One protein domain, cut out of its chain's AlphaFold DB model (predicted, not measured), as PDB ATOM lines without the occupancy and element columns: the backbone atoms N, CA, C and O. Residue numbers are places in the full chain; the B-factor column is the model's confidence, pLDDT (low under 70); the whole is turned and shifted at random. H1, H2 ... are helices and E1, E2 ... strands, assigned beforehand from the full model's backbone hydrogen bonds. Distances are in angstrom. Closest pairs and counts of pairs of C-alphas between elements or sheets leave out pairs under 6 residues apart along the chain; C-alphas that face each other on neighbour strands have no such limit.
ATOM      1  N   LYS A  22     -47.638  49.425 -54.312       87.75
ATOM      2  CA  LYS A  22     -47.367  48.180 -53.560       87.75
ATOM      3  C   LYS A  22     -47.498  46.934 -54.445       87.75
ATOM      4  O   LYS A  22     -46.656  46.041 -54.382       87.75
ATOM      5  N   ALA A  23     -48.533  46.896 -55.287       89.69
ATOM      6  CA  ALA A  23     -48.798  45.795 -56.212       89.69
ATOM      7  C   ALA A  23     -47.637  45.594 -57.192       89.69
ATOM      8  O   ALA A  23     -47.099  44.491 -57.307       89.69
ATOM      9  N   LYS A  24     -47.188  46.686 -57.823       87.25
ATOM     10  CA  LYS A  24     -46.108  46.632 -58.806       87.25
ATOM     11  C   LYS A  24     -44.769  46.266 -58.183       87.25
ATOM     12  O   LYS A  24     -43.981  45.513 -58.750       87.25
ATOM     13  N   ALA A  25     -44.526  46.774 -56.986       86.00
ATOM     14  CA  ALA A  25     -43.319  46.477 -56.245       86.00
ATOM     15  C   ALA A  25     -43.262  44.996 -55.808       86.00
ATOM     16  O   ALA A  25     -42.197  44.375 -55.867       86.00
ATOM     17  N   LEU A  26     -44.411  44.406 -55.449       89.12
ATOM     18  CA  LEU A  26     -44.532  42.973 -55.175       89.12
ATOM     19  C   LEU A  26     -44.292  42.114 -56.428       89.12
ATOM     20  O   LEU A  26     -43.631  41.083 -56.321       89.12
ATOM     21  N   GLU A  27     -44.768  42.533 -57.606       90.50
ATOM     22  CA  GLU A  27     -44.478  41.848 -58.879       90.50
ATOM     23  C   GLU A  27     -42.974  41.806 -59.166       90.50
ATOM     24  O   GLU A  27     -42.417  40.730 -59.368       90.50
ATOM     25  N   ILE A  28     -42.293  42.956 -59.092       87.00
ATOM     26  CA  ILE A  28     -40.839  43.048 -59.311       87.00
ATOM     27  C   ILE A  28     -40.082  42.152 -58.318       87.00
ATOM     28  O   ILE A  28     -39.132  41.457 -58.687       87.00
ATOM     29  N   TYR A  29     -40.505  42.145 -57.050       86.38
ATOM     30  CA  TYR A  29     -39.927  41.264 -56.038       86.38
ATOM     31  C   TYR A  29     -40.147  39.783 -56.375       86.38
ATOM     32  O   TYR A  29     -39.207  38.987 -56.325       86.38
ATOM     33  N   SER A  30     -41.375  39.412 -56.740       89.50
ATOM     34  CA  SER A  30     -41.745  38.048 -57.115       89.50
ATOM     35  C   SER A  30     -40.924  37.545 -58.301       89.50
ATOM     36  O   SER A  30     -40.341  36.464 -58.201       89.50
ATOM     37  N   GLU A  31     -40.789  38.348 -59.361       89.56
ATOM     38  CA  GLU A  31     -39.979  38.029 -60.541       89.56
ATOM     39  C   GLU A  31     -38.503  37.825 -60.180       89.56
ATOM     40  O   GLU A  31     -37.878  36.854 -60.611       89.56
ATOM     41  N   LYS A  32     -37.938  38.711 -59.348       85.56
ATOM     42  CA  LYS A  32     -36.515  38.671 -58.990       85.56
ATOM     43  C   LYS A  32     -36.148  37.493 -58.087       85.56
ATOM     44  O   LYS A  32     -35.059  36.937 -58.227       85.56
ATOM     45  N   TYR A  33     -37.020  37.134 -57.143       85.19
ATOM     46  CA  TYR A  33     -36.725  36.127 -56.111       85.19
ATOM     47  C   TYR A  33     -37.498  34.815 -56.278       85.19
ATOM     48  O   TYR A  33     -37.374  33.919 -55.436       85.19
ATOM     49  N   GLY A  34     -38.274  34.687 -57.357       89.75
ATOM     50  CA  GLY A  34     -39.020  33.480 -57.698       89.75
ATOM     51  C   GLY A  34     -40.081  33.120 -56.661       89.75
ATOM     52  O   GLY A  34     -40.188  31.953 -56.299       89.75
ATOM     53  N   ILE A  35     -40.810  34.113 -56.139       90.38
ATOM     54  CA  ILE A  35     -41.963  33.876 -55.254       90.38
ATOM     55  C   ILE A  35     -43.189  33.645 -56.125       90.38
ATOM     56  O   ILE A  35     -43.546  34.515 -56.918       90.38
ATOM     57  N   ASN A  36     -43.872  32.516 -55.969       95.69
ATOM     58  CA  ASN A  36     -45.103  32.260 -56.702       95.69
ATOM     59  C   ASN A  36     -46.290  32.956 -56.016       95.69
ATOM     60  O   ASN A  36     -46.841  32.446 -55.037       95.69
ATOM     61  N   LEU A  37     -46.724  34.104 -56.548       96.44
ATOM     62  CA  LEU A  37     -47.850  34.855 -55.977       96.44
ATOM     63  C   LEU A  37     -49.173  34.068 -56.020       96.44
ATOM     64  O   LEU A  37     -49.965  34.165 -55.085       96.44
ATOM     65  N   ASN A  38     -49.372  33.186 -57.008       98.06
ATOM     66  CA  ASN A  38     -50.532  32.283 -57.046       98.06
ATOM     67  C   ASN A  38     -50.510  31.238 -55.914       98.06
ATOM     68  O   ASN A  38     -51.551  30.681 -55.574       98.06
ATOM     69  N   ASN A  39     -49.342  30.975 -55.320       97.81
ATOM     70  CA  ASN A  39     -49.181  30.142 -54.126       97.81
ATOM     71  C   ASN A  39     -48.877  30.987 -52.875       97.81
ATOM     72  O   ASN A  39     -48.135  30.561 -51.993       97.81
ATOM     73  N   SER A  40     -49.410  32.205 -52.810       97.81
ATOM     74  CA  SER A  40     -49.198  33.129 -51.697       97.81
ATOM     75  C   SER A  40     -50.514  33.741 -51.218       97.81
ATOM     76  O   SER A  40     -51.519  33.720 -51.934       97.81
ATOM     77  N   MET A  41     -50.510  34.282 -49.998       98.56
ATOM     78  CA  MET A  41     -51.648  34.990 -49.411       98.56
ATOM     79  C   MET A  41     -51.336  36.473 -49.219       98.56
ATOM     80  O   MET A  41     -50.366  36.802 -48.547       98.56
ATOM     81  N   GLY A  42     -52.177  37.357 -49.756       98.06
ATOM     82  CA  GLY A  42     -52.145  38.789 -49.451       98.06
ATOM     83  C   GLY A  42     -53.058  39.124 -48.272       98.06
ATOM     84  O   GLY A  42     -54.214  38.704 -48.258       98.06
ATOM     85  N   VAL A  43     -52.553  39.880 -47.300       98.25
ATOM     86  CA  VAL A  43     -53.288  40.315 -46.109       98.25
ATOM     87  C   VAL A  43     -53.231  41.833 -46.013       98.25
ATOM     88  O   VAL A  43     -52.168  42.392 -45.757       98.25
ATOM     89  N   GLY A  44     -54.366  42.489 -46.229       97.06
ATOM     90  CA  GLY A  44     -54.500  43.948 -46.223       97.06
ATOM     91  C   GLY A  44     -55.737  44.394 -45.455       97.06
ATOM     92  O   GLY A  44     -56.571  43.563 -45.080       97.06
ATOM     93  N   ASP A  45     -55.870  45.696 -45.223       96.88
ATOM     94  CA  ASP A  45     -57.028  46.270 -44.536       96.88
ATOM     95  C   ASP A  45     -57.656  47.477 -45.244       96.88
ATOM     96  O   ASP A  45     -58.846  47.735 -45.029       96.88
ATOM     97  N   GLY A  46     -56.910  48.167 -46.112       93.19
ATOM     98  CA  GLY A  46     -57.368  49.363 -46.821       93.19
ATOM     99  C   GLY A  46     -57.402  49.232 -48.347       93.19
ATOM    100  O   GLY A  46     -56.886  48.281 -48.936       93.19
ATOM    101  N   LEU A  47     -57.983  50.234 -49.022       90.56
ATOM    102  CA  LEU A  47     -58.063  50.267 -50.495       90.56
ATOM    103  C   LEU A  47     -56.697  50.148 -51.183       90.56
ATOM    104  O   LEU A  47     -56.602  49.497 -52.220       90.56
ATOM    105  N   SER A  48     -55.637  50.712 -50.590       87.50
ATOM    106  CA  SER A  48     -54.270  50.642 -51.132       87.50
ATOM    107  C   SER A  48     -53.719  49.217 -51.244       87.50
ATOM    108  O   SER A  48     -52.697  48.994 -51.893       87.50
ATOM    109  N   ASP A  49     -54.362  48.253 -50.586       93.75
ATOM    110  CA  ASP A  49     -53.884  46.880 -50.494       93.75
ATOM    111  C   ASP A  49     -54.523  45.967 -51.540       93.75
ATOM    112  O   ASP A  49     -53.932  44.959 -51.934       93.75
ATOM    113  N   ILE A  50     -55.690  46.363 -52.066       94.38
ATOM    114  CA  ILE A  50     -56.465  45.608 -53.059       94.38
ATOM    115  C   ILE A  50     -55.596  45.201 -54.249       94.38
ATOM    116  O   ILE A  50     -55.679  44.060 -54.698       94.38
ATOM    117  N   GLY A  51     -54.731  46.098 -54.734       93.12
ATOM    118  CA  GLY A  51     -53.850  45.815 -55.868       93.12
ATOM    119  C   GLY A  51     -52.926  44.617 -55.621       93.12
ATOM    120  O   GLY A  51     -52.915  43.674 -56.408       93.12
ATOM    121  N   PHE A  52     -52.181  44.601 -54.510       94.00
ATOM    122  CA  PHE A  52     -51.255  43.492 -54.241       94.00
ATOM    123  C   PHE A  52     -51.993  42.229 -53.788       94.00
ATOM    124  O   PHE A  52     -51.564  41.117 -54.104       94.00
ATOM    125  N   MET A  53     -53.114  42.384 -53.073       97.75
ATOM    126  CA  MET A  53     -53.991  41.267 -52.730       97.75
ATOM    127  C   MET A  53     -54.512  40.611 -54.008       97.75
ATOM    128  O   MET A  53     -54.582  39.386 -54.085       97.75
ATOM    129  N   ASN A  54     -54.790  41.401 -55.050       97.56
ATOM    130  CA  ASN A  54     -55.256  40.873 -56.317       97.56
ATOM    131  C   ASN A  54     -54.240  39.998 -57.046       97.56
ATOM    132  O   ASN A  54     -54.637  39.021 -57.684       97.56
ATOM    133  N   ASN A  55     -52.958  40.305 -56.872       96.25
ATOM    134  CA  ASN A  55     -51.853  39.538 -57.432       96.25
ATOM    135  C   ASN A  55     -51.622  38.202 -56.706       96.25
ATOM    136  O   ASN A  55     -50.944  37.327 -57.240       96.25
ATOM    137  N   CYS A  56     -52.172  38.029 -55.500       97.88
ATOM    138  CA  CYS A  56     -52.034  36.805 -54.717       97.88
ATOM    139  C   CYS A  56     -53.140  35.790 -55.046       97.88
ATOM    140  O   CYS A  56     -54.292  36.152 -55.299       97.88
ATOM    141  N   GLY A  57     -52.803  34.499 -54.977       98.00
ATOM    142  CA  GLY A  57     -53.762  33.407 -55.178       98.00
ATOM    143  C   GLY A  57     -54.776  33.265 -54.041       98.00
ATOM    144  O   GLY A  57     -55.874  32.754 -54.252       98.00
ATOM    145  N   PHE A  58     -54.427  33.741 -52.844       98.50
ATOM    146  CA  PHE A  58     -55.310  33.793 -51.684       98.50
ATOM    147  C   PHE A  58     -55.288  35.187 -51.062       98.50
ATOM    148  O   PHE A  58     -54.288  35.904 -51.132       98.50
ATOM    149  N   CYS A  59     -56.381  35.551 -50.398       98.31
ATOM    150  CA  CYS A  59     -56.478  36.804 -49.665       98.31
ATOM    151  C   CYS A  59     -57.041  36.566 -48.265       98.31
ATOM    152  O   CYS A  59     -57.820  35.634 -48.044       98.31
ATOM    153  N   ALA A  60     -56.665  37.426 -47.331       98.75
ATOM    154  CA  ALA A  60     -57.299  37.518 -46.029       98.75
ATOM    155  C   ALA A  60     -57.340  38.973 -45.563       98.75
ATOM    156  O   ALA A  60     -56.591  39.810 -46.065       98.75
ATOM    157  N   CYS A  61     -58.200  39.278 -44.599       98.69
ATOM    158  CA  CYS A  61     -58.205  40.579 -43.946       98.69
ATOM    159  C   CYS A  61     -58.684  40.462 -42.486       98.69
ATOM    160  O   CYS A  61     -59.504  39.586 -42.179       98.69
ATOM    161  N   PRO A  62     -58.183  41.309 -41.571       98.19
ATOM    162  CA  PRO A  62     -58.705  41.393 -40.211       98.19
ATOM    163  C   PRO A  62     -60.113  42.025 -40.161       98.19
ATOM    164  O   PRO A  62     -60.611  42.615 -41.119       98.19
ATOM    165  N   ALA A  63     -60.775  41.943 -39.010       97.81
ATOM    166  CA  ALA A  63     -62.132  42.460 -38.821       97.81
ATOM    167  C   ALA A  63     -62.238  43.992 -38.963       97.81
ATOM    168  O   ALA A  63     -63.296  44.506 -39.341       97.81
ATOM    169  N   ASN A  64     -61.157  44.724 -38.665       96.31
ATOM    170  CA  ASN A  64     -61.092  46.188 -38.768       96.31
ATOM    171  C   ASN A  64     -60.859  46.704 -40.197       96.31
ATOM    172  O   ASN A  64     -60.762  47.914 -40.379       96.31
ATOM    173  N   SER A  65     -60.764  45.821 -41.192       96.81
ATOM    174  CA  SER A  65     -60.599  46.212 -42.591       96.81
ATOM    175  C   SER A  65     -61.824  46.925 -43.153       96.81
ATOM    176  O   SER A  65     -62.955  46.737 -42.692       96.81
ATOM    177  N   GLN A  66     -61.599  47.720 -44.194       94.75
ATOM    178  CA  GLN A  66     -62.656  48.399 -44.932       94.75
ATOM    179  C   GLN A  66     -63.567  47.399 -45.661       94.75
ATOM    180  O   GLN A  66     -63.126  46.336 -46.099       94.75
ATOM    181  N   GLU A  67     -64.840  47.758 -45.848       96.19
ATOM    182  CA  GLU A  67     -65.835  46.852 -46.448       96.19
ATOM    183  C   GLU A  67     -65.452  46.390 -47.858       96.19
ATOM    184  O   GLU A  67     -65.535  45.202 -48.146       96.19
ATOM    185  N   LYS A  68     -64.898  47.274 -48.696       95.75
ATOM    186  CA  LYS A  68     -64.402  46.899 -50.034       95.75
ATOM    187  C   LYS A  68     -63.300  45.830 -50.000       95.75
ATOM    188  O   LYS A  68     -63.213  45.004 -50.903       95.75
ATOM    189  N   VAL A  69     -62.461  45.825 -48.961       97.69
ATOM    190  CA  VAL A  69     -61.427  44.793 -48.784       97.69
ATOM    191  C   VAL A  69     -62.075  43.466 -48.387       97.69
ATOM    192  O   VAL A  69     -61.732  42.428 -48.948       97.69
ATOM    193  N   LYS A  70     -63.066  43.487 -47.487       98.50
ATOM    194  CA  LYS A  70     -63.835  42.285 -47.118       98.50
ATOM    195  C   LYS A  70     -64.608  41.713 -48.306       98.50
ATOM    196  O   LYS A  70     -64.644  40.498 -48.472       98.50
ATOM    197  N   GLU A  71     -65.205  42.566 -49.137       98.25
ATOM    198  CA  GLU A  71     -65.878  42.182 -50.385       98.25
ATOM    199  C   GLU A  71     -64.919  41.438 -51.321       98.25
ATOM    200  O   GLU A  71     -65.223  40.312 -51.717       98.25
ATOM    201  N   LEU A  72     -63.730  42.001 -51.579       98.06
ATOM    202  CA  LEU A  72     -62.680  41.346 -52.367       98.06
ATOM    203  C   LEU A  72     -62.287  39.982 -51.784       98.06
ATOM    204  O   LEU A  72     -62.176  38.991 -52.506       98.06
ATOM    205  N   VAL A  73     -62.048  39.921 -50.471       98.44
ATOM    206  CA  VAL A  73     -61.658  38.677 -49.795       98.44
ATOM    207  C   VAL A  73     -62.761  37.624 -49.928       98.44
ATOM    208  O   VAL A  73     -62.455  36.471 -50.226       98.44
ATOM    209  N   ASN A  74     -64.032  38.003 -49.778       98.31
ATOM    210  CA  ASN A  74     -65.171  37.102 -49.962       98.31
ATOM    211  C   ASN A  74     -65.313  36.621 -51.415       98.31
ATOM    212  O   ASN A  74     -65.532  35.427 -51.632       98.31
ATOM    213  N   GLU A  75     -65.150  37.512 -52.399       97.94
ATOM    214  CA  GLU A  75     -65.156  37.176 -53.832       97.94
ATOM    215  C   GLU A  75     -64.081  36.135 -54.165       97.94
ATOM    216  O   GLU A  75     -64.332  35.178 -54.898       97.94
ATOM    217  N   LYS A  76     -62.901  36.264 -53.553       97.56
ATOM    218  CA  LYS A  76     -61.788  35.316 -53.697       97.56
ATOM    219  C   LYS A  76     -61.871  34.092 -52.787       97.56
ATOM    220  O   LYS A  76     -60.916  33.317 -52.731       97.56
ATOM    221  N   HIS A  77     -62.984  33.900 -52.074       97.44
ATOM    222  CA  HIS A  77     -63.164  32.821 -51.096       97.44
ATOM    223  C   HIS A  77     -62.012  32.739 -50.071       97.44
ATOM    224  O   HIS A  77     -61.557  31.655 -49.686       97.44
ATOM    225  N   GLY A  78     -61.509  33.907 -49.679       97.94
ATOM    226  CA  GLY A  78     -60.453  34.101 -48.699       97.94
ATOM    227  C   GLY A  78     -60.956  34.069 -47.255       97.94
ATOM    228  O   GLY A  78     -62.061  33.613 -46.965       97.94
ATOM    229  N   LEU A  79     -60.119  34.541 -46.330       98.56
ATOM    230  CA  LEU A  79     -60.438  34.606 -44.901       98.56
ATOM    231  C   LEU A  79     -60.748  36.043 -44.471       98.56
ATOM    232  O   LEU A  79     -59.844  36.870 -44.394       98.56
ATOM    233  N   VAL A  80     -61.998  36.316 -44.104       98.62
ATOM    234  CA  VAL A  80     -62.343  37.503 -43.309       98.62
ATOM    235  C   VAL A  80     -62.335  37.084 -41.840       98.62
ATOM    236  O   VAL A  80     -63.221  36.346 -41.411       98.62
ATOM    237  N   SER A  81     -61.311  37.493 -41.093       98.50
ATOM    238  CA  SER A  81     -61.189  37.164 -39.667       98.50
ATOM    239  C   SER A  81     -62.216  37.941 -38.838       98.50
ATOM    240  O   SER A  81     -62.560  39.079 -39.165       98.50
ATOM    241  N   ASP A  82     -62.684  37.349 -37.738       98.19
ATOM    242  CA  ASP A  82     -63.470  38.039 -36.710       98.19
ATOM    243  C   ASP A  82     -62.589  38.821 -35.712       98.19
ATOM    244  O   ASP A  82     -63.100  39.587 -34.890       98.19
ATOM    245  N   LYS A  83     -61.260  38.690 -35.822       96.88
ATOM    246  CA  LYS A  83     -60.258  39.367 -34.993       96.88
ATOM    247  C   LYS A  83     -59.655  40.561 -35.716       96.88
ATOM    248  O   LYS A  83     -59.509  40.577 -36.935       96.88
ATOM    249  N   GLN A  84     -59.276  41.574 -34.947       95.19
ATOM    250  CA  GLN A  84     -58.690  42.809 -35.467       95.19
ATOM    251  C   GLN A  84     -57.160  42.763 -35.446       95.19
ATOM    252  O   GLN A  84     -56.565  42.044 -34.641       95.19
ATOM    253  N   GLY A  85     -56.535  43.571 -36.304       94.12
ATOM    254  CA  GLY A  85     -55.095  43.801 -36.325       94.12
ATOM    255  C   GLY A  85     -54.279  42.511 -36.321       94.12
ATOM    256  O   GLY A  85     -54.568  41.569 -37.066       94.12
ATOM    257  N   LEU A  86     -53.271  42.470 -35.443       94.06
ATOM    258  CA  LEU A  86     -52.300  41.382 -35.384       94.06
ATOM    259  C   LEU A  86     -52.960  40.013 -35.168       94.06
ATOM    260  O   LEU A  86     -52.522  39.035 -35.764       94.06
ATOM    261  N   ASP A  87     -54.025  39.921 -34.371       95.00
ATOM    262  CA  ASP A  87     -54.700  38.641 -34.133       95.00
ATOM    263  C   ASP A  87     -55.349  38.082 -35.407       95.00
ATOM    264  O   ASP A  87     -55.280  36.875 -35.655       95.00
ATOM    265  N   GLY A  88     -55.935  38.951 -36.239       96.94
ATOM    266  CA  GLY A  88     -56.462  38.560 -37.549       96.94
ATOM    267  C   GLY A  88     -55.348  38.217 -38.541       96.94
ATOM    268  O   GLY A  88     -55.463  37.257 -39.306       96.94
ATOM    269  N   ALA A  89     -54.223  38.936 -38.483       96.44
ATOM    270  CA  ALA A  89     -53.039  38.641 -39.290       96.44
ATOM    271  C   ALA A  89     -52.414  37.273 -38.942       96.44
ATOM    272  O   ALA A  89     -52.044  36.510 -39.836       96.44
ATOM    273  N   LEU A  90     -52.334  36.930 -37.654       96.56
ATOM    274  CA  LEU A  90     -51.838  35.634 -37.181       96.56
ATOM    275  C   LEU A  90     -52.774  34.483 -37.570       96.56
ATOM    276  O   LEU A  90     -52.305  33.410 -37.950       96.56
ATOM    277  N   GLU A  91     -54.090  34.705 -37.539       97.94
ATOM    278  CA  GLU A  91     -55.058  33.727 -38.043       97.94
ATOM    279  C   GLU A  91     -54.879  33.474 -39.548       97.94
ATOM    280  O   GLU A  91     -54.829  32.321 -39.984       97.94
ATOM    281  N   ALA A  92     -54.698  34.538 -40.337       98.38
ATOM    282  CA  ALA A  92     -54.388  34.427 -41.759       98.38
ATOM    283  C   ALA A  92     -53.084  33.649 -42.007       98.38
ATOM    284  O   ALA A  92     -53.036  32.782 -42.885       98.38
ATOM    285  N   TYR A  93     -52.048  33.893 -41.199       97.88
ATOM    286  CA  TYR A  93     -50.782  33.167 -41.288       97.88
ATOM    287  C   TYR A  93     -50.942  31.660 -41.047       97.88
ATOM    288  O   TYR A  93     -50.473  30.848 -41.851       97.88
ATOM    289  N   GLU A  94     -51.630  31.262 -39.973       98.00
ATOM    290  CA  GLU A  94     -51.887  29.841 -39.711       98.00
ATOM    291  C   GLU A  94     -52.741  29.224 -40.825       98.00
ATOM    292  O   GLU A  94     -52.463  28.108 -41.268       98.00
ATOM    293  N   LYS A  95     -53.701  29.974 -41.387       98.38
ATOM    294  CA  LYS A  95     -54.488  29.494 -42.526       98.38
ATOM    295  C   LYS A  95     -53.645  29.262 -43.780       98.38
ATOM    296  O   LYS A  95     -53.861  28.284 -44.503       98.38
ATOM    297  N   ALA A  96     -52.686  30.142 -44.050       98.25
ATOM    298  CA  ALA A  96     -51.742  29.990 -45.151       98.25
ATOM    299  C   ALA A  96     -50.853  28.750 -44.966       98.25
ATOM    300  O   ALA A  96     -50.651  27.975 -45.902       98.25
ATOM    301  N   LYS A  97     -50.386  28.514 -43.740       97.88
ATOM    302  CA  LYS A  97     -49.605  27.330 -43.368       97.88
ATOM    303  C   LYS A  97     -50.401  26.028 -43.507       97.88
ATOM    304  O   LYS A  97     -49.879  25.071 -44.072       97.88
ATOM    305  N   GLU A  98     -51.666  25.987 -43.080       97.75
ATOM    306  CA  GLU A  98     -52.569  24.839 -43.308       97.75
ATOM    307  C   GLU A  98     -52.713  24.503 -44.797       97.75
ATOM    308  O   GLU A  98     -52.754  23.334 -45.179       97.75
ATOM    309  N   LYS A  99     -52.779  25.538 -45.639       97.56
ATOM    310  CA  LYS A  99     -52.870  25.416 -47.098       97.56
ATOM    311  C   LYS A  99     -51.537  25.079 -47.771       97.56
ATOM    312  O   LYS A  99     -51.542  24.770 -48.958       97.56
ATOM    313  N   GLY A 100     -50.419  25.119 -47.044       97.44
ATOM    314  CA  GLY A 100     -49.086  24.892 -47.601       97.44
ATOM    315  C   GLY A 100     -48.638  25.988 -48.571       97.44
ATOM    316  O   GLY A 100     -47.957  25.688 -49.552       97.44
ATOM    317  N   LEU A 101     -49.049  27.237 -48.327       97.75
ATOM    318  CA  LEU A 101     -48.660  28.370 -49.168       97.75
ATOM    319  C   LEU A 101     -47.165  28.680 -49.027       97.75
ATOM    320  O   LEU A 101     -46.554  28.436 -47.987       97.75
ATOM    321  N   GLU A 102     -46.577  29.233 -50.086       95.44
ATOM    322  CA  GLU A 102     -45.166  29.621 -50.118       95.44
ATOM    323  C   GLU A 102     -44.903  30.865 -49.267       95.44
ATOM    324  O   GLU A 102     -43.895  30.915 -48.560       95.44
ATOM    325  N   ALA A 103     -45.781  31.870 -49.343       95.62
ATOM    326  CA  ALA A 103     -45.589  33.151 -48.675       95.62
ATOM    327  C   ALA A 103     -46.902  33.785 -48.190       95.62
ATOM    328  O   ALA A 103     -47.984  33.532 -48.724       95.62
ATOM    329  N   VAL A 104     -46.774  34.652 -47.190       97.00
ATOM    330  CA  VAL A 104     -47.798  35.588 -46.732       97.00
ATOM    331  C   VAL A 104     -47.240  37.000 -46.851       97.00
ATOM    332  O   VAL A 104     -46.140  37.295 -46.379       97.00
ATOM    333  N   ILE A 105     -48.001  37.855 -47.520       95.56
ATOM    334  CA  ILE A 105     -47.682  39.245 -47.787       95.56
ATOM    335  C   ILE A 105     -48.600  40.089 -46.911       95.56
ATOM    336  O   ILE A 105     -49.800  40.136 -47.163       95.56
ATOM    337  N   PHE A 106     -48.053  40.729 -45.886       94.88
ATOM    338  CA  PHE A 106     -48.814  41.583 -44.976       94.88
ATOM    339  C   PHE A 106     -48.687  43.044 -45.373       94.88
ATOM    340  O   PHE A 106     -47.582  43.489 -45.661       94.88
ATOM    341  N   ASP A 107     -49.770  43.812 -45.303       93.94
ATOM    342  CA  ASP A 107     -49.643  45.237 -45.008       93.94
ATOM    343  C   ASP A 107     -49.191  45.456 -43.548       93.94
ATOM    344  O   ASP A 107     -49.286  44.562 -42.704       93.94
ATOM    345  N   LYS A 108     -48.658  46.640 -43.236       91.00
ATOM    346  CA  LYS A 108     -48.272  47.022 -41.875       91.00
ATOM    347  C   LYS A 108     -49.405  47.710 -41.115       91.00
ATOM    348  O   LYS A 108     -49.732  47.300 -40.000       91.00
ATOM    349  N   ASP A 109     -49.921  48.804 -41.661       88.81
ATOM    350  CA  ASP A 109     -50.746  49.773 -40.945       88.81
ATOM    351  C   ASP A 109     -52.209  49.337 -41.015       88.81
ATOM    352  O   ASP A 109     -52.785  49.322 -42.079       88.81
ATOM    353  N   GLY A 110     -52.815  48.985 -39.883       90.00
ATOM    354  CA  GLY A 110     -54.166  48.416 -39.820       90.00
ATOM    355  C   GLY A 110     -54.198  46.884 -39.837       90.00
ATOM    356  O   GLY A 110     -55.150  46.292 -39.323       90.00
ATOM    357  N   VAL A 111     -53.121  46.235 -40.295       93.88
ATOM    358  CA  VAL A 111     -52.942  44.772 -40.226       93.88
ATOM    359  C   VAL A 111     -52.038  44.355 -39.065       93.88
ATOM    360  O   VAL A 111     -52.476  43.619 -38.191       93.88
ATOM    361  N   LEU A 112     -50.788  44.823 -39.005       91.62
ATOM    362  CA  LEU A 112     -49.846  44.470 -37.927       91.62
ATOM    363  C   LEU A 112     -49.802  45.513 -36.807       91.62
ATOM    364  O   LEU A 112     -49.384  45.210 -35.691       91.62
ATOM    365  N   THR A 113     -50.227  46.744 -37.083       88.69
ATOM    366  CA  THR A 113     -50.323  47.818 -36.087       88.69
ATOM    367  C   THR A 113     -51.672  48.503 -36.188       88.69
ATOM    368  O   THR A 113     -52.003  49.035 -37.242       88.69
ATOM    369  N   VAL A 114     -52.436  48.554 -35.100       84.06
ATOM    370  CA  VAL A 114     -53.707  49.291 -35.047       84.06
ATOM    371  C   VAL A 114     -53.460  50.604 -34.315       84.06
ATOM    372  O   VAL A 114     -52.850  50.603 -33.253       84.06
ATOM    373  N   ASN A 115     -53.883  51.736 -34.886       78.94
ATOM    374  CA  ASN A 115     -53.645  53.076 -34.322       78.94
ATOM    375  C   ASN A 115     -52.160  53.386 -34.024       78.94
ATOM    376  O   ASN A 115     -51.862  54.130 -33.095       78.94
ATOM    377  N   ASN A 116     -51.233  52.823 -34.810       72.44
ATOM    378  CA  ASN A 116     -49.780  52.894 -34.589       72.44
ATOM    379  C   ASN A 116     -49.295  52.267 -33.268       72.44
ATOM    380  O   ASN A 116     -48.150  52.481 -32.872       72.44
ATOM    381  N   GLU A 117     -50.126  51.474 -32.592       79.56
ATOM    382  CA  GLU A 117     -49.722  50.763 -31.386       79.56
ATOM    383  C   GLU A 117     -49.023  49.446 -31.745       79.56
ATOM    384  O   GLU A 117     -49.538  48.607 -32.492       79.56
ATOM    385  N   LEU A 118     -47.824  49.264 -31.192       76.44
ATOM    386  CA  LEU A 118     -47.033  48.040 -31.295       76.44
ATOM    387  C   LEU A 118     -47.451  47.081 -30.173       76.44
ATOM    388  O   LEU A 118     -46.784  46.963 -29.147       76.44
ATOM    389  N   SER A 119     -48.594  46.416 -30.328       66.25
ATOM    390  CA  SER A 119     -49.047  45.418 -29.355       66.25
ATOM    391  C   SER A 119     -48.437  44.041 -29.645       66.25
ATOM    392  O   SER A 119     -48.497  43.577 -30.778       66.25
ATOM    393  N   ARG A 120     -47.938  43.347 -28.611       74.88
ATOM    394  CA  ARG A 120     -47.604  41.901 -28.646       74.88
ATOM    395  C   ARG A 120     -46.527  41.495 -29.672       74.88
ATOM    396  O   ARG A 120     -46.594  40.422 -30.269       74.88
ATOM    397  N   GLY A 121     -45.473  42.307 -29.794       76.94
ATOM    398  CA  GLY A 121     -44.342  42.053 -30.698       76.94
ATOM    399  C   GLY A 121     -43.667  40.680 -30.547       76.94
ATOM    400  O   GLY A 121     -43.207  40.127 -31.542       76.94
ATOM    401  N   GLU A 122     -43.658  40.089 -29.345       85.19
ATOM    402  CA  GLU A 122     -43.065  38.761 -29.095       85.19
ATOM    403  C   GLU A 122     -43.744  37.630 -29.882       85.19
ATOM    404  O   GLU A 122     -43.071  36.727 -30.377       85.19
ATOM    405  N   GLU A 123     -45.068  37.671 -30.037       89.75
ATOM    406  CA  GLU A 123     -45.800  36.586 -30.699       89.75
ATOM    407  C   GLU A 123     -45.515  36.554 -32.198       89.75
ATOM    408  O   GLU A 123     -45.173  35.513 -32.758       89.75
ATOM    409  N   PHE A 124     -45.572  37.715 -32.848       89.94
ATOM    410  CA  PHE A 124     -45.220  37.815 -34.260       89.94
ATOM    411  C   PHE A 124     -43.719  37.609 -34.493       89.94
ATOM    412  O   PHE A 124     -43.330  37.032 -35.508       89.94
ATOM    413  N   ARG A 125     -42.860  37.991 -33.537       88.88
ATOM    414  CA  ARG A 125     -41.427  37.673 -33.586       88.88
ATOM    415  C   ARG A 125     -41.195  36.165 -33.649       88.88
ATOM    416  O   ARG A 125     -40.372  35.714 -34.441       88.88
ATOM    417  N   GLU A 126     -41.931  35.377 -32.870       90.94
ATOM    418  CA  GLU A 126     -41.832  33.915 -32.923       90.94
ATOM    419  C   GLU A 126     -42.278  33.353 -34.281       90.94
ATOM    420  O   GLU A 126     -41.653  32.430 -34.814       90.94
ATOM    421  N   VAL A 127     -43.305  33.949 -34.892       92.44
ATOM    422  CA  VAL A 127     -43.710  33.615 -36.264       92.44
ATOM    423  C   VAL A 127     -42.587  33.932 -37.259       92.44
ATOM    424  O   VAL A 127     -42.190  33.065 -38.040       92.44
ATOM    425  N   LEU A 128     -42.001  35.129 -37.187       90.12
ATOM    426  CA  LEU A 128     -40.878  35.555 -38.030       90.12
ATOM    427  C   LEU A 128     -39.645  34.643 -37.893       90.12
ATOM    428  O   LEU A 128     -38.980  34.342 -38.890       90.12
ATOM    429  N   ARG A 129     -39.349  34.137 -36.684       89.69
ATOM    430  CA  ARG A 129     -38.239  33.187 -36.452       89.69
ATOM    431  C   ARG A 129     -38.407  31.873 -37.221       89.69
ATOM    432  O   ARG A 129     -37.399  31.248 -37.549       89.69
ATOM    433  N   LYS A 130     -39.648  31.464 -37.503       92.50
ATOM    434  CA  LYS A 130     -39.989  30.206 -38.192       92.50
ATOM    435  C   LYS A 130     -40.376  30.395 -39.656       92.50
ATOM    436  O   LYS A 130     -40.373  29.417 -40.400       92.50
ATOM    437  N   ALA A 131     -40.705  31.615 -40.076       92.12
ATOM    438  CA  ALA A 131     -41.127  31.915 -41.439       92.12
ATOM    439  C   ALA A 131     -40.118  31.397 -42.480       92.12
ATOM    440  O   ALA A 131     -38.899  31.514 -42.308       92.12
ATOM    441  N   GLY A 132     -40.644  30.782 -43.541       91.00
ATOM    442  CA  GLY A 132     -39.878  30.164 -44.625       91.00
ATOM    443  C   GLY A 132     -39.151  28.857 -44.275       91.00
ATOM    444  O   GLY A 132     -38.447  28.308 -45.129       91.00
ATOM    445  N   GLN A 133     -39.280  28.352 -43.042       91.31
ATOM    446  CA  GLN A 133     -38.721  27.068 -42.614       91.31
ATOM    447  C   GLN A 133     -39.787  25.972 -42.598       91.31
ATOM    448  O   GLN A 133     -40.926  26.193 -42.186       91.31
ATOM    449  N   GLU A 134     -39.384  24.752 -42.954       90.19
ATOM    450  CA  GLU A 134     -40.253  23.571 -42.955       90.19
ATOM    451  C   GLU A 134     -41.523  23.788 -43.797       90.19
ATOM    452  O   GLU A 134     -41.437  23.869 -45.018       90.19
ATOM    453  N   LYS A 135     -42.694  23.866 -43.152       91.62
ATOM    454  CA  LYS A 135     -44.001  24.120 -43.779       91.62
ATOM    455  C   LYS A 135     -44.518  25.540 -43.531       91.62
ATOM    456  O   LYS A 135     -45.667  25.830 -43.843       91.62
ATOM    457  N   ASN A 136     -43.716  26.398 -42.906       95.56
ATOM    458  CA  ASN A 136     -44.114  27.762 -42.601       95.56
ATOM    459  C   ASN A 136     -43.906  28.649 -43.836       95.56
ATOM    460  O   ASN A 136     -42.804  28.639 -44.397       95.56
ATOM    461  N   PRO A 137     -44.916  29.436 -44.243       95.25
ATOM    462  CA  PRO A 137     -44.761  30.358 -45.357       95.25
ATOM    463  C   PRO A 137     -43.710  31.433 -45.045       95.25
ATOM    464  O   PRO A 137     -43.460  31.780 -43.890       95.25
ATOM    465  N   TYR A 138     -43.067  31.967 -46.082       92.88
ATOM    466  CA  TYR A 138     -42.246  33.172 -45.969       92.88
ATOM    467  C   TYR A 138     -43.111  34.383 -45.624       92.88
ATOM    468  O   TYR A 138     -44.252  34.471 -46.067       92.88
ATOM    469  N   ILE A 139     -42.556  35.343 -44.888       91.81
ATOM    470  CA  ILE A 139     -43.226  36.619 -44.628       91.81
ATOM    471  C   ILE A 139     -42.584  37.718 -45.469       91.81
ATOM    472  O   ILE A 139     -41.368  37.922 -45.414       91.81
ATOM    473  N   ILE A 140     -43.433  38.439 -46.200       90.19
ATOM    474  CA  ILE A 140     -43.124  39.674 -46.921       90.19
ATOM    475  C   ILE A 140     -43.992  40.771 -46.302       90.19
ATOM    476  O   ILE A 140     -45.183  40.567 -46.091       90.19
ATOM    477  N   LEU A 141     -43.406  41.927 -46.004       89.19
ATOM    478  CA  LEU A 141     -44.134  43.061 -45.447       89.19
ATOM    479  C   LEU A 141     -44.248  44.176 -46.497       89.19
ATOM    480  O   LEU A 141     -43.334  44.438 -47.275       89.19
ATOM    481  N   LEU A 142     -45.406  44.817 -46.551       88.31
ATOM    482  CA  LEU A 142     -45.705  45.969 -47.379       88.31
ATOM    483  C   LEU A 142     -46.018  47.150 -46.476       88.31
ATOM    484  O   LEU A 142     -46.698  47.022 -45.469       88.31
ATOM    485  N   THR A 143     -45.488  48.318 -46.815       86.06
ATOM    486  CA  THR A 143     -45.841  49.564 -46.137       86.06
ATOM    487  C   THR A 143     -45.751  50.707 -47.145       86.06
ATOM    488  O   THR A 143     -45.308  50.512 -48.275       86.06
ATOM    489  N   GLY A 144     -46.284  51.874 -46.797       79.44
ATOM    490  CA  GLY A 144     -46.041  53.127 -47.518       79.44
ATOM    491  C   GLY A 144     -45.079  54.054 -46.767       79.44
ATOM    492  O   GLY A 144     -44.799  55.165 -47.226       79.44
ATOM    493  N   SER A 145     -44.620  53.643 -45.585       78.81
ATOM    494  CA  SER A 145     -43.800  54.443 -44.676       78.81
ATOM    495  C   SER A 145     -42.309  54.313 -45.003       78.81
ATOM    496  O   SER A 145     -41.862  53.290 -45.519       78.81
ATOM    497  N   SER A 146     -41.524  55.359 -44.727       75.75
ATOM    498  CA  SER A 146     -40.071  55.324 -44.934       75.75
ATOM    499  C   SER A 146     -39.388  54.334 -43.990       75.75
ATOM    500  O   SER A 146     -39.977  53.898 -43.001       75.75
ATOM    501  N   PHE A 147     -38.131  53.993 -44.272       77.19
ATOM    502  CA  PHE A 147     -37.340  53.160 -43.368       77.19
ATOM    503  C   PHE A 147     -37.280  53.755 -41.950       77.19
ATOM    504  O   PHE A 147     -37.616  53.072 -40.989       77.19
ATOM    505  N   ASP A 148     -36.978  55.052 -41.833       77.94
ATOM    506  CA  ASP A 148     -36.894  55.739 -40.539       77.94
ATOM    507  C   ASP A 148     -38.202  55.642 -39.743       77.94
ATOM    508  O   ASP A 148     -38.175  55.367 -38.545       77.94
ATOM    509  N   GLN A 149     -39.350  55.776 -40.420       78.38
ATOM    510  CA  GLN A 149     -40.686  55.638 -39.820       78.38
ATOM    511  C   GLN A 149     -40.996  54.215 -39.332       78.38
ATOM    512  O   GLN A 149     -41.973  54.007 -38.616       78.38
ATOM    513  N   ASN A 150     -40.195  53.232 -39.738       82.12
ATOM    514  CA  ASN A 150     -40.389  51.824 -39.437       82.12
ATOM    515  C   ASN A 150     -39.343  51.249 -38.475       82.12
ATOM    516  O   ASN A 150     -39.444  50.075 -38.122       82.12
ATOM    517  N   THR A 151     -38.366  52.040 -38.027       82.25
ATOM    518  CA  THR A 151     -37.284  51.567 -37.145       82.25
ATOM    519  C   THR A 151     -37.825  50.928 -35.863       82.25
ATOM    520  O   THR A 151     -37.486  49.784 -35.559       82.25
ATOM    521  N   ASP A 152     -38.739  51.611 -35.168       83.81
ATOM    522  CA  ASP A 152     -39.335  51.112 -33.920       83.81
ATOM    523  C   ASP A 152     -40.150  49.834 -34.153       83.81
ATOM    524  O   ASP A 152     -40.119  48.901 -33.352       83.81
ATOM    525  N   PHE A 153     -40.851  49.757 -35.289       86.19
ATOM    526  CA  PHE A 153     -41.591  48.564 -35.697       86.19
ATOM    527  C   PHE A 153     -40.640  47.380 -35.935       86.19
ATOM    528  O   PHE A 153     -40.869  46.284 -35.420       86.19
ATOM    529  N   LEU A 154     -39.556  47.600 -36.685       85.19
ATOM    530  CA  LEU A 154     -38.541  46.588 -36.982       85.19
ATOM    531  C   LEU A 154     -37.902  46.039 -35.704       85.19
ATOM    532  O   LEU A 154     -37.685  44.828 -35.588       85.19
ATOM    533  N   GLU A 155     -37.613  46.914 -34.742       84.75
ATOM    534  CA  GLU A 155     -37.061  46.534 -33.446       84.75
ATOM    535  C   GLU A 155     -38.080  45.764 -32.601       84.75
ATOM    536  O   GLU A 155     -37.798  44.640 -32.173       84.75
ATOM    537  N   ALA A 156     -39.290  46.303 -32.429       85.19
ATOM    538  CA  ALA A 156     -40.334  45.688 -31.612       85.19
ATOM    539  C   ALA A 156     -40.688  44.274 -32.091       85.19
ATOM    540  O   ALA A 156     -40.772  43.343 -31.285       85.19
ATOM    541  N   TYR A 157     -40.808  44.080 -33.404       85.75
ATOM    542  CA  TYR A 157     -41.119  42.782 -34.001       85.75
ATOM    543  C   TYR A 157     -39.890  41.891 -34.239       85.75
ATOM    544  O   TYR A 157     -40.023  40.745 -34.662       85.75
ATOM    545  N   GLY A 158     -38.688  42.362 -33.900       83.38
ATOM    546  CA  GLY A 158     -37.464  41.562 -33.933       83.38
ATOM    547  C   GLY A 158     -36.942  41.245 -35.335       83.38
ATOM    548  O   GLY A 158     -36.202  40.274 -35.500       83.38
ATOM    549  N   PHE A 159     -37.253  42.070 -36.337       82.94
ATOM    550  CA  PHE A 159     -36.700  41.929 -37.691       82.94
ATOM    551  C   PHE A 159     -35.167  42.002 -37.700       82.94
ATOM    552  O   PHE A 159     -34.514  41.352 -38.515       82.94
ATOM    553  N   ASN A 160     -34.580  42.710 -36.732       78.94
ATOM    554  CA  ASN A 160     -33.133  42.775 -36.523       78.94
ATOM    555  C   ASN A 160     -32.488  41.409 -36.216       78.94
ATOM    556  O   ASN A 160     -31.277  41.266 -36.381       78.94
ATOM    557  N   HIS A 161     -33.274  40.404 -35.817       81.56
ATOM    558  CA  HIS A 161     -32.818  39.042 -35.521       81.56
ATOM    559  C   HIS A 161     -33.079  38.049 -36.662       81.56
ATOM    560  O   HIS A 161     -32.694  36.886 -36.565       81.56
ATOM    561  N   LEU A 162     -33.689  38.478 -37.775       82.56
ATOM    562  CA  LEU A 162     -33.991  37.585 -38.903       82.56
ATOM    563  C   LEU A 162     -32.740  37.012 -39.579       82.56
ATOM    564  O   LEU A 162     -32.823  35.966 -40.219       82.56
ATOM    565  N   HIS A 163     -31.573  37.627 -39.384       80.38
ATOM    566  CA  HIS A 163     -30.296  37.075 -39.836       80.38
ATOM    567  C   HIS A 163     -29.968  35.696 -39.212       80.38
ATOM    568  O   HIS A 163     -29.187  34.918 -39.772       80.38
ATOM    569  N   GLU A 164     -30.580  35.362 -38.070       84.50
ATOM    570  CA  GLU A 164     -30.481  34.045 -37.430       84.50
ATOM    571  C   GLU A 164     -31.312  32.977 -38.163       84.50
ATOM    572  O   GLU A 164     -30.988  31.791 -38.084       84.50
ATOM    573  N   ASN A 165     -32.353  33.374 -38.908       86.19
ATOM    574  CA  ASN A 165     -33.259  32.467 -39.610       86.19
ATOM    575  C   ASN A 165     -32.606  31.956 -40.923       86.19
ATOM    576  O   ASN A 165     -32.366  32.737 -41.853       86.19
ATOM    577  N   PRO A 166     -32.337  30.638 -41.068       85.50
ATOM    578  CA  PRO A 166     -31.693  30.083 -42.263       85.50
ATOM    579  C   PRO A 166     -32.492  30.253 -43.560       85.50
ATOM    580  O   PRO A 166     -31.895  30.246 -44.638       85.50
ATOM    581  N   ALA A 167     -33.817  30.399 -43.478       84.50
ATOM    582  CA  ALA A 167     -34.672  30.650 -44.634       84.50
ATOM    583  C   ALA A 167     -34.346  32.014 -45.258       84.50
ATOM    584  O   ALA A 167     -34.086  32.119 -46.460       84.50
ATOM    585  N   TYR A 168     -34.208  33.043 -44.417       80.69
ATOM    586  CA  TYR A 168     -33.836  34.380 -44.867       80.69
ATOM    587  C   TYR A 168     -32.404  34.427 -45.414       80.69
ATOM    588  O   TYR A 168     -32.142  35.206 -46.317       80.69
ATOM    589  N   LYS A 169     -31.481  33.529 -45.029       76.06
ATOM    590  CA  LYS A 169     -30.140  33.483 -45.663       76.06
ATOM    591  C   LYS A 169     -30.204  33.234 -47.172       76.06
ATOM    592  O   LYS A 169     -29.322  33.672 -47.903       76.06
ATOM    593  N   LYS A 170     -31.236  32.522 -47.636       77.81
ATOM    594  CA  LYS A 170     -31.470  32.253 -49.062       77.81
ATOM    595  C   LYS A 170     -32.272  33.367 -49.738       77.81
ATOM    596  O   LYS A 170     -32.092  33.594 -50.931       77.81
ATOM    597  N   LYS A 171     -33.144  34.047 -48.987       76.00
ATOM    598  CA  LYS A 171     -34.005  35.151 -49.442       76.00
ATOM    599  C   LYS A 171     -33.927  36.316 -48.427       76.00
ATOM    600  O   LYS A 171     -34.813  36.443 -47.586       76.00
ATOM    601  N   PRO A 172     -32.865  37.147 -48.461       63.97
ATOM    602  CA  PRO A 172     -32.471  38.011 -47.336       63.97
ATOM    603  C   PRO A 172     -33.282  39.291 -47.135       63.97
ATOM    604  O   PRO A 172     -32.891  40.165 -46.367       63.97
ATOM    605  N   TRP A 173     -34.417  39.421 -47.805       64.56
ATOM    606  CA  TRP A 173     -35.162  40.670 -47.861       64.56
ATOM    607  C   TRP A 173     -36.470  40.511 -47.093       64.56
ATOM    608  O   TRP A 173     -37.368  39.810 -47.558       64.56
ATOM    609  N   ALA A 174     -36.575  41.168 -45.937       60.97
ATOM    610  CA  ALA A 174     -37.867  41.456 -45.328       60.97
ATOM    611  C   ALA A 174     -38.326  42.771 -45.932       60.97
ATOM    612  O   ALA A 174     -37.719  43.818 -45.698       60.97
ATOM    613  N   VAL A 175     -39.304  42.705 -46.824       58.97
ATOM    614  CA  VAL A 175     -39.565  43.878 -47.645       58.97
ATOM    615  C   VAL A 175     -40.259  44.947 -46.810       58.97
ATOM    616  O   VAL A 175     -41.081  44.640 -45.963       58.97
ATOM    617  N   MET A 176     -39.853  46.199 -46.978       61.34
ATOM    618  CA  MET A 176     -40.494  47.355 -46.369       61.34
ATOM    619  C   MET A 176     -40.497  48.442 -47.418       61.34
ATOM    620  O   MET A 176     -39.468  49.052 -47.695       61.34
ATOM    621  N   PHE A 177     -41.643  48.627 -48.051       63.22
ATOM    622  CA  PHE A 177     -41.761  49.529 -49.175       63.22
ATOM    623  C   PHE A 177     -41.921  50.971 -48.677       63.22
ATOM    624  O   PHE A 177     -42.836  51.294 -47.937       63.22
ATOM    625  N   ASN A 178     -41.059  51.880 -49.118       59.06
ATOM    626  CA  ASN A 178     -41.422  53.291 -49.151       59.06
ATOM    627  C   ASN A 178     -41.935  53.564 -50.561       59.06
ATOM    628  O   ASN A 178     -41.134  53.796 -51.465       59.06
ATOM    629  N   SER A 179     -43.249  53.463 -50.767       58.25
ATOM    630  CA  SER A 179     -43.867  53.720 -52.083       58.25
ATOM    631  C   SER A 179     -43.265  52.846 -53.197       58.25
ATOM    632  O   SER A 179     -42.993  53.325 -54.289       58.25
ATOM    633  N   GLY A 180     -42.942  51.587 -52.877       58.41
ATOM    634  CA  GLY A 180     -42.395  50.613 -53.823       58.41
ATOM    635  C   GLY A 180     -40.861  50.583 -53.990       58.41
ATOM    636  O   GLY A 180     -40.326  49.652 -54.583       58.41
ATOM    637  N   LEU A 181     -40.118  51.544 -53.440       62.97
ATOM    638  CA  LEU A 181     -38.786  51.864 -53.985       62.97
ATOM    639  C   LEU A 181     -37.590  51.357 -53.190       62.97
ATOM    640  O   LEU A 181     -36.461  51.467 -53.650       62.97
ATOM    641  N   GLN A 182     -37.799  50.845 -51.985       72.81
ATOM    642  CA  GLN A 182     -36.706  50.418 -51.120       72.81
ATOM    643  C   GLN A 182     -37.019  49.069 -50.498       72.81
ATOM    644  O   GLN A 182     -38.165  48.748 -50.201       72.81
ATOM    645  N   PHE A 183     -35.968  48.278 -50.341       75.88
ATOM    646  CA  PHE A 183     -35.994  46.931 -49.808       75.88
ATOM    647  C   PHE A 183     -34.980  46.880 -48.691       75.88
ATOM    648  O   PHE A 183     -33.828  47.255 -48.900       75.88
ATOM    649  N   TYR A 184     -35.404  46.420 -47.522       76.81
ATOM    650  CA  TYR A 184     -34.522  46.265 -46.381       76.81
ATOM    651  C   TYR A 184     -33.927  44.859 -46.369       76.81
ATOM    652  O   TYR A 184     -34.641  43.850 -46.339       76.81
ATOM    653  N   ASN A 185     -32.603  44.789 -46.424       76.31
ATOM    654  CA  ASN A 185     -31.881  43.547 -46.232       76.31
ATOM    655  C   ASN A 185     -31.726  43.294 -44.733       76.31
ATOM    656  O   ASN A 185     -31.092  44.071 -44.024       76.31
ATOM    657  N   VAL A 186     -32.242  42.174 -44.240       73.44
ATOM    658  CA  VAL A 186     -32.173  41.875 -42.802       73.44
ATOM    659  C   VAL A 186     -30.787  41.418 -42.333       73.44
ATOM    660  O   VAL A 186     -30.572  41.288 -41.129       73.44
ATOM    661  N   PHE A 187     -29.850  41.161 -43.253       73.00
ATOM    662  CA  PHE A 187     -28.493  40.701 -42.940       73.00
ATOM    663  C   PHE A 187     -27.494  41.839 -42.811       73.00
ATOM    664  O   PHE A 187     -26.835  41.954 -41.782       73.00
ATOM    665  N   ASP A 188     -27.357  42.649 -43.858       77.56
ATOM    666  CA  ASP A 188     -26.413  43.773 -43.876       77.56
ATOM    667  C   ASP A 188     -27.063  45.087 -43.410       77.56
ATOM    668  O   ASP A 188     -26.358  46.069 -43.194       77.56
ATOM    669  N   LYS A 189     -28.386  45.082 -43.171       76.19
ATOM    670  CA  LYS A 189     -29.192  46.251 -42.793       76.19
ATOM    671  C   LYS A 189     -29.162  47.368 -43.840       76.19
ATOM    672  O   LYS A 189     -29.499  48.510 -43.529       76.19
ATOM    673  N   GLU A 190     -28.774  47.054 -45.075       80.25
ATOM    674  CA  GLU A 190     -28.785  48.007 -46.176       80.25
ATOM    675  C   GLU A 190     -30.183  48.105 -46.786       80.25
ATOM    676  O   GLU A 190     -30.885  47.105 -46.983       80.25
ATOM    677  N   THR A 191     -30.573  49.324 -47.150       77.06
ATOM    678  CA  THR A 191     -31.703  49.550 -48.044       77.06
ATOM    679  C   THR A 191     -31.210  49.549 -49.489       77.06
ATOM    680  O   THR A 191     -30.231  50.212 -49.829       77.06
ATOM    681  N   LYS A 192     -31.872  48.790 -50.368       78.69
ATOM    682  CA  LYS A 192     -31.589  48.794 -51.813       78.69
ATOM    683  C   LYS A 192     -32.858  49.065 -52.590       78.69
ATOM    684  O   LYS A 192     -33.918  48.568 -52.223       78.69
ATOM    685  N   SER A 193     -32.747  49.815 -53.678       78.88
ATOM    686  CA  SER A 193     -33.822  49.847 -54.661       78.88
ATOM    687  C   SER A 193     -33.798  48.568 -55.496       78.88
ATOM    688  O   SER A 193     -32.722  48.074 -55.844       78.88
ATOM    689  N   LEU A 194     -34.968  48.004 -55.812       74.50
ATOM    690  CA  LEU A 194     -35.063  46.924 -56.806       74.50
ATOM    691  C   LEU A 194     -35.274  47.426 -58.229       74.50
ATOM    692  O   LEU A 194     -35.148  46.629 -59.159       74.50
TER     693      LEU A 194
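AT A GLANCE: This is residues 22 to 194 of the 296 residues of the protein "HAD hydrolase family protein" of Candidatus Woesearchaeota archaeon (UniProt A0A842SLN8). A twisted parallel sheet of four strands, in the order E2, E1, E3, E4, makes the core of three layers, with H1, H2 and H3 on one face and H4 on the other. Toward the E4 edge, H5, H6, H7, H8 and the short strand E5 make a looser group beside this core. The printed part has 173 residues with eight named helices and five named strands, in the order H1 E1 H2 E2 H3 H4 E3 H5 E4 H6 H7 H8 E5, and its class is mixed. It is compact, with a radius of gyration of the C-alphas of 14.3 A, and rounded, spanning 40 by 33 by 30 A.

IN THESE COORDINATES: H1, residues 22 to 33, begins with C-alpha 22 at (-47.367, 48.180, -53.560) and is 16.3 A long. E1 is residues 40 to 43, H2 47 to 55, E2 58 to 61 and H3 67 to 75. H4, residues 85 to 98, is 20.4 A long. E3, residues 103 to 107, and E4, residues 138 to 142, are each 13.3 A long, with H5, residues 121 to 130, between them. H6 is residues 147 to 156, H7 159 to 164 and H8 166 to 170. E5, residues 183 to 185, ends with C-alpha 185 at (-31.881, 43.547, -46.232).

HOW THE PARTS SIT: E1 is parallel to E2, with N 42 and O 58 2.9 A apart, and to E3, with N 43 and O 105 2.8 A apart. E3 is parallel to E4, with N 142 and O 106 2.7 A apart. E1, H2, E2 and E3, H5, E4 are strand-helix-strand units, two parallel neighbour strands with a helix between, and both crossovers are right-handed. H2 runs along the strands over E1 and E3 at a height over the sheet of 8.4 A; H4, on the opposite face, does so at 8.6 A. H2 touches H3, closest at the C-alphas of Ile 50 and Val 69, 6.6 A. Residues 22 to 27 of H1 touch H2, closest at the C-alphas of Ala 23 and Phe 52, 3.9 A. H5 only grazes the sheet with residues 127 to 130 and touches H7, closest at the C-alphas of Arg 129 and Leu 162, 6.6 A. H6 is close to H5 but not clearly touching, closest at the C-alphas of Gly 121 and Ala 156, 5.5 A. H8 and H5 are near each other. E5 pairs with no named strand; its residues 184 to 185 pair antiparallel with residues 173 to 174. O i to N i+4 pairs are within hydrogen-bond range throughout H1, H3, H4 and H5, but in 3 of 5 in H2, 4 of 6 in H6, 0 of 2 in H7 and 0 of 1 in H8; O i to N i+3 pairs are within range in 2 of 3 in H7 and 2 of 2 in H8.

THE WHOLE: The C-alphas farthest apart, of Glu 75 and Asp 188, are 40.5 A apart. The printed part has no cut. The links E3 to H5 and H8 to E5 are long. Mean pLDDT of the printed part is 88.1; residue 119 and residues 172 to 181 are under 70.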